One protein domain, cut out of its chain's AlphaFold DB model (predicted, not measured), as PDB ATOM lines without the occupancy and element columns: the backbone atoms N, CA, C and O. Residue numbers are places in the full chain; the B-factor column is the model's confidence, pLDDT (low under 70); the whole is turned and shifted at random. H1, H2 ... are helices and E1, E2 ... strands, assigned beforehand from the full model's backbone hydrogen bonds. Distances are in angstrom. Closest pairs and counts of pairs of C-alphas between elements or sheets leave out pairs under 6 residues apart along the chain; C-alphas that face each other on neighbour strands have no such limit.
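What this domain is: This is residues 15 to 59 of the 59 residues of an uncharacterized protein of Lentisphaerae bacterium GWF2_57_35 (UniProt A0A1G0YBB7). Picture a small head with one long helical arm: the head holds the hairpin of E1 and E2 and a long loop, residues 28 to 40, that folds back toward the start of H1, and the far part of H1 sticks out, residues 48 to 59 standing free. That arm makes the length of the whole. The printed part has 45 residues, with two named strands and then one named helix, E1, E2, H1; the sheet's order is E1 - E2, antiparallel, and the class is mixed, helices and strands. The whole is loose, with a radius of gyration of the C-alphas of 12.9 A and spans of 42 by 20 by 12 A.

Where its parts are: Find C-alpha 15 at (-26.210, 12.305, 18.342); there E1 begins, residues 15 to 17, 6.8 A from first to last C-alpha. E2 is residues 24 to 27, 9.5 A long. Then look for C-alpha 41 at (-29.915, 25.351, 12.865), where H1 begins; it takes residues 41 to 57 and runs 24.6 A to C-alpha 57 at (-35.655, 48.361, 19.268).

How they stand to each other: Start at the hairpin, where E1 and E2 are antiparallel, with 140 degrees between their directions. C-alphas 17 and 24 face each other at 4.5 A. Look at N 16 and O 25, 3.0 A apart, and N 25 and O 16, 2.8 A apart, both within hydrogen-bond range. E1 and H1 are apart. In H1 every O i to N i+4 pair is within hydrogen-bond range.

The domain as a whole: The C-alphas farthest apart are those of Pro 29 and Thr 59, 42.2 A. Without residues 48 to 59 the body spans 25 by 15 by 12 A. The link from E1 to E2 is short, with 6 residues, and that from E2 to H1 is long, with 13. The printed part has no cut. Its mean pLDDT is 87.3, and residues 58 to 59 are under 70.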
ATOM      1  N   TYR A  15     -24.880  11.709  18.288       84.31
ATOM      2  CA  TYR A  15     -26.210  12.305  18.342       84.31
ATOM      3  C   TYR A  15     -26.256  13.322  19.474       84.31
ATOM      4  O   TYR A  15     -25.967  12.997  20.627       84.31
ATOM      5  N   VAL A  16     -26.658  14.552  19.161       88.31
ATOM      6  CA  VAL A  16     -26.840  15.613  20.158       88.31
ATOM      7  C   VAL A  16     -28.281  16.088  20.132       88.31
ATOM      8  O   VAL A  16     -28.882  16.256  19.074       88.31
ATOM      9  N   LYS A  17     -28.859  16.302  21.313       93.19
ATOM     10  CA  LYS A  17     -30.221  16.812  21.447       93.19
ATOM     11  C   LYS A  17     -30.201  18.338  21.487       93.19
ATOM     12  O   LYS A  17     -29.432  18.922  22.245       93.19
ATOM     13  N   CYS A  18     -31.057  18.976  20.694       93.56
ATOM     14  CA  CYS A  18     -31.225  20.423  20.715       93.56
ATOM     15  C   CYS A  18     -31.725  20.872  22.094       93.56
ATOM     16  O   CYS A  18     -32.773  20.402  22.543       93.56
ATOM     17  N   ALA A  19     -31.023  21.799  22.743       94.12
ATOM     18  CA  ALA A  19     -31.395  22.296  24.067       94.12
ATOM     19  C   ALA A  19     -32.713  23.088  24.071       94.12
ATOM     20  O   ALA A  19     -33.389  23.138  25.093       94.12
ATOM     21  N   TYR A  20     -33.098  23.675  22.932       94.88
ATOM     22  CA  TYR A  20     -34.314  24.483  22.827       94.88
ATOM     23  C   TYR A  20     -35.551  23.644  22.485       94.88
ATOM     24  O   TYR A  20     -36.537  23.654  23.214       94.88
ATOM     25  N   CYS A  21     -35.510  22.892  21.380       95.94
ATOM     26  CA  CYS A  21     -36.679  22.154  20.882       95.94
ATOM     27  C   CYS A  21     -36.632  20.643  21.148       95.94
ATOM     28  O   CYS A  21     -37.592  19.936  20.851       95.94
ATOM     29  N   GLY A  22     -35.519  20.115  21.663       94.38
ATOM     30  CA  GLY A  22     -35.373  18.690  21.957       94.38
ATOM     31  C   GLY A  22     -35.179  17.782  20.736       94.38
ATOM     32  O   GLY A  22     -35.146  16.563  20.904       94.38
ATOM     33  N   LYS A  23     -35.051  18.335  19.525       94.62
ATOM     34  CA  LYS A  23     -34.796  17.575  18.290       94.62
ATOM     35  C   LYS A  23     -33.413  16.919  18.329       94.62
ATOM     36  O   LYS A  23     -32.447  17.562  18.731       94.62
ATOM     37  N   TRP A  24     -33.314  15.667  17.892       92.12
ATOM     38  CA  TRP A  24     -32.025  15.005  17.689       92.12
ATOM     39  C   TRP A  24     -31.323  15.553  16.446       92.12
ATOM     40  O   TRP A  24     -31.964  15.822  15.429       92.12
ATOM     41  N   MET A  25     -30.015  15.747  16.554       89.94
ATOM     42  CA  MET A  25     -29.147  16.246  15.497       89.94
ATOM     43  C   MET A  25     -28.030  15.242  15.263       89.94
ATOM     44  O   MET A  25     -27.352  14.842  16.212       89.94
ATOM     45  N   ASP A  26     -27.841  14.885  13.999       88.06
ATOM     46  CA  ASP A  26     -26.784  13.977  13.578       88.06
ATOM     47  C   ASP A  26     -25.501  14.775  13.386       88.06
ATOM     48  O   ASP A  26     -25.430  15.684  12.554       88.06
ATOM     49  N   VAL A  27     -24.479  14.441  14.166       82.62
ATOM     50  CA  VAL A  27     -23.193  15.130  14.145       82.62
ATOM     51  C   VAL A  27     -22.162  14.184  13.580       82.62
ATOM     52  O   VAL A  27     -21.852  13.141  14.162       82.62
ATOM     53  N   LYS A  28     -21.609  14.559  12.430       82.56
ATOM     54  CA  LYS A  28     -20.479  13.821  11.882       82.56
ATOM     55  C   LYS A  28     -19.265  14.024  12.797       82.56
ATOM     56  O   LYS A  28     -19.027  15.151  13.249       82.56
ATOM     57  N   PRO A  29     -18.474  12.977  13.061       77.69
ATOM     58  CA  PRO A  29     -17.200  13.137  13.746       77.69
ATOM     59  C   PRO A  29     -16.336  14.200  13.060       77.69
ATOM     60  O   PRO A  29     -16.380  14.383  11.844       77.69
ATOM     61  N   GLY A  30     -15.616  14.977  13.866       78.44
ATOM     62  CA  GLY A  30     -14.864  16.146  13.397       78.44
ATOM     63  C   GLY A  30     -15.706  17.401  13.119       78.44
ATOM     64  O   GLY A  30     -15.132  18.466  12.920       78.44
ATOM     65  N   GLN A  31     -17.043  17.321  13.163       78.62
ATOM     66  CA  GLN A  31     -17.952  18.468  12.980       78.62
ATOM     67  C   GLN A  31     -18.642  18.910  14.276       78.62
ATOM     68  O   GLN A  31     -19.600  19.679  14.243       78.62
ATOM     69  N   MET A  32     -18.158  18.458  15.436       76.94
ATOM     70  CA  MET A  32     -18.768  18.797  16.726       76.94
ATOM     71  C   MET A  32     -18.772  20.310  16.998       76.94
ATOM     72  O   MET A  32     -19.691  20.838  17.614       76.94
ATOM     73  N   ASN A  33     -17.778  21.025  16.471       80.25
ATOM     74  CA  ASN A  33     -17.674  22.480  16.551       80.25
ATOM     75  C   ASN A  33     -18.717  23.240  15.710       80.25
ATOM     76  O   ASN A  33     -18.846  24.448  15.883       80.25
ATOM     77  N   GLN A  34     -19.451  22.574  14.814       77.06
ATOM     78  CA  GLN A  34     -20.545  23.200  14.060       77.06
ATOM     79  C   GLN A  34     -21.809  23.365  14.910       77.06
ATOM     80  O   GLN A  34     -22.702  24.129  14.546       77.06
ATOM     81  N   ILE A  35     -21.894  22.660  16.041       79.81
ATOM     82  CA  ILE A  35     -23.005  22.796  16.976       79.81
ATOM     83  C   ILE A  35     -22.643  23.832  18.023       79.81
ATOM     84  O   ILE A  35     -21.981  23.570  19.025       79.81
ATOM     85  N   THR A  36     -23.146  25.030  17.784       77.75
ATOM     86  CA  THR A  36     -23.030  26.153  18.701       77.75
ATOM     87  C   THR A  36     -24.112  26.038  19.776       77.75
ATOM     88  O   THR A  36     -25.302  25.981  19.466       77.75
ATOM     89  N   HIS A  37     -23.702  25.975  21.047       83.19
ATOM     90  CA  HIS A  37     -24.598  25.949  22.217       83.19
ATOM     91  C   HIS A  37     -25.681  24.858  22.182       83.19
ATOM     92  O   HIS A  37     -26.773  25.039  22.716       83.19
ATOM     93  N   THR A  38     -25.404  23.709  21.560       88.62
ATOM     94  CA  THR A  38     -26.372  22.600  21.446       88.62
ATOM     95  C   THR A  38     -27.710  23.008  20.811       88.62
ATOM     96  O   THR A  38     -28.743  22.425  21.125       88.62
ATOM     97  N   LEU A  39     -27.721  23.999  19.912       92.25
ATOM     98  CA  LEU A  39     -28.920  24.399  19.170       92.25
ATOM     99  C   LEU A  39     -28.936  23.789  17.769       92.25
ATOM    100  O   LEU A  39     -27.917  23.754  17.081       92.25
ATOM    101  N   CYS A  40     -30.118  23.357  17.318       91.94
ATOM    102  CA  CYS A  40     -30.316  23.045  15.906       91.94
ATOM    103  C   CYS A  40     -30.334  24.329  15.081       91.94
ATOM    104  O   CYS A  40     -30.692  25.387  15.599       91.94
ATOM    105  N   LYS A  41     -29.994  24.216  13.794       90.12
ATOM    106  CA  LYS A  41     -29.915  25.351  12.865       90.12
ATOM    107  C   LYS A  41     -31.150  26.254  12.942       90.12
ATOM    108  O   LYS A  41     -31.004  27.444  13.182       90.12
ATOM    109  N   ASP A  42     -32.344  25.668  12.886       93.75
ATOM    110  CA  ASP A  42     -33.611  26.409  12.959       93.75
ATOM    111  C   ASP A  42     -33.756  27.221  14.264       93.75
ATOM    112  O   ASP A  42     -34.227  28.357  14.257       93.75
ATOM    113  N   CYS A  43     -33.347  26.650  15.404       94.69
ATOM    114  CA  CYS A  43     -33.422  27.338  16.696       94.69
ATOM    115  C   CYS A  43     -32.338  28.409  16.823       94.69
ATOM    116  O   CYS A  43     -32.612  29.476  17.363       94.69
ATOM    117  N   LEU A  44     -31.132  28.145  16.314       93.19
ATOM    118  CA  LEU A  44     -30.051  29.125  16.290       93.19
ATOM    119  C   LEU A  44     -30.438  30.344  15.443       93.19
ATOM    120  O   LEU A  44     -30.324  31.466  15.921       93.19
ATOM    121  N   GLU A  45     -30.957  30.136  14.231       94.19
ATOM    122  CA  GLU A  45     -31.422  31.215  13.348       94.19
ATOM    123  C   GLU A  45     -32.536  32.044  13.997       94.19
ATOM    124  O   GLU A  45     -32.516  33.273  13.928       94.19
ATOM    125  N   LYS A  46     -33.473  31.389  14.695       94.75
ATOM    126  CA  LYS A  46     -34.526  32.081  15.447       94.75
ATOM    127  C   LYS A  46     -33.950  32.979  16.546       94.75
ATOM    128  O   LYS A  46     -34.349  34.133  16.641       94.75
ATOM    129  N   GLN A  47     -33.021  32.465  17.356       93.00
ATOM    130  CA  GLN A  47     -32.394  33.241  18.434       93.00
ATOM    131  C   GLN A  47     -31.559  34.410  17.896       93.00
ATOM    132  O   GLN A  47     -31.629  35.505  18.442       93.00
ATOM    133  N   MET A  48     -30.817  34.211  16.802       93.56
ATOM    134  CA  MET A  48     -30.059  35.292  16.161       93.56
ATOM    135  C   MET A  48     -30.979  36.405  15.659       93.56
ATOM    136  O   MET A  48     -30.693  37.576  15.879       93.56
ATOM    137  N   LYS A  49     -32.116  36.048  15.054       95.38
ATOM    138  CA  LYS A  49     -33.108  37.033  14.619       95.38
ATOM    139  C   LYS A  49     -33.719  37.805  15.793       95.38
ATOM    140  O   LYS A  49     -33.859  39.016  15.706       95.38
ATOM    141  N   GLU A  50     -34.065  37.120  16.884       94.12
ATOM    142  CA  GLU A  50     -34.583  37.775  18.096       94.12
ATOM    143  C   GLU A  50     -33.577  38.794  18.657       94.12
ATOM    144  O   GLU A  50     -33.973  39.892  19.033       94.12
ATOM    145  N   LEU A  51     -32.279  38.471  18.649       93.00
ATOM    146  CA  LEU A  51     -31.220  39.407  19.046       93.00
ATOM    147  C   LEU A  51     -31.118  40.610  18.100       93.00
ATOM    148  O   LEU A  51     -31.067  41.743  18.565       93.00
ATOM    149  N   GLU A  52     -31.142  40.382  16.784       94.88
ATOM    150  CA  GLU A  52     -31.120  41.467  15.795       94.88
ATOM    151  C   GLU A  52     -32.322  42.411  15.914       94.88
ATOM    152  O   GLU A  52     -32.203  43.600  15.621       94.88
ATOM    153  N   ASP A  53     -33.492  41.888  16.275       94.38
ATOM    154  CA  ASP A  53     -34.699  42.693  16.443       94.38
ATOM    155  C   ASP A  53     -34.635  43.507  17.750       94.38
ATOM    156  O   ASP A  53     -34.941  44.699  17.733       94.38
ATOM    157  N   LEU A  54     -34.121  42.927  18.843       91.31
ATOM    158  CA  LEU A  54     -33.863  43.650  20.098       91.31
ATOM    159  C   LEU A  54     -32.843  44.785  19.929       91.31
ATOM    160  O   LEU A  54     -33.048  45.878  20.457       91.31
ATOM    161  N   ASP A  55     -31.772  44.552  19.165       90.38
ATOM    162  CA  ASP A  55     -30.755  45.573  18.888       90.38
ATOM    163  C   ASP A  55     -31.335  46.772  18.117       90.38
ATOM    164  O   ASP A  55     -30.887  47.900  18.311       90.38
ATOM    165  N   LYS A  56     -32.352  46.550  17.272       83.88
ATOM    166  CA  LYS A  56     -33.049  47.618  16.527       83.88
ATOM    167  C   LYS A  56     -34.070  48.373  17.375       83.88
ATOM    168  O   LYS A  56     -34.301  49.547  17.122       83.88
ATOM    169  N   GLU A  57     -34.708  47.716  18.344       77.25
ATOM    170  CA  GLU A  57     -35.655  48.361  19.268       77.25
ATOM    171  C   GLU A  57     -34.948  49.219  20.333       77.25
ATOM    172  O   GLU A  57     -35.561  50.110  20.921       77.25
ATOM    173  N   GLY A  58     -33.658  48.963  20.578       62.34
ATOM    174  CA  GLY A  58     -32.817  49.716  21.512       62.34
ATOM    175  C   GLY A  58     -32.142  50.974  20.942       62.34
ATOM    176  O   GLY A  58     -31.447  51.660  21.696       62.34
ATOM    177  N   THR A  59     -32.323  51.275  19.650       53.84
ATOM    178  CA  THR A  59     -31.762  52.447  18.938       53.84
ATOM    179  C   THR A  59     -32.844  53.394  18.449       53.84
ATOM    180  O   THR A  59     -32.657  54.622  18.603       53.84
TER     181      THR A  59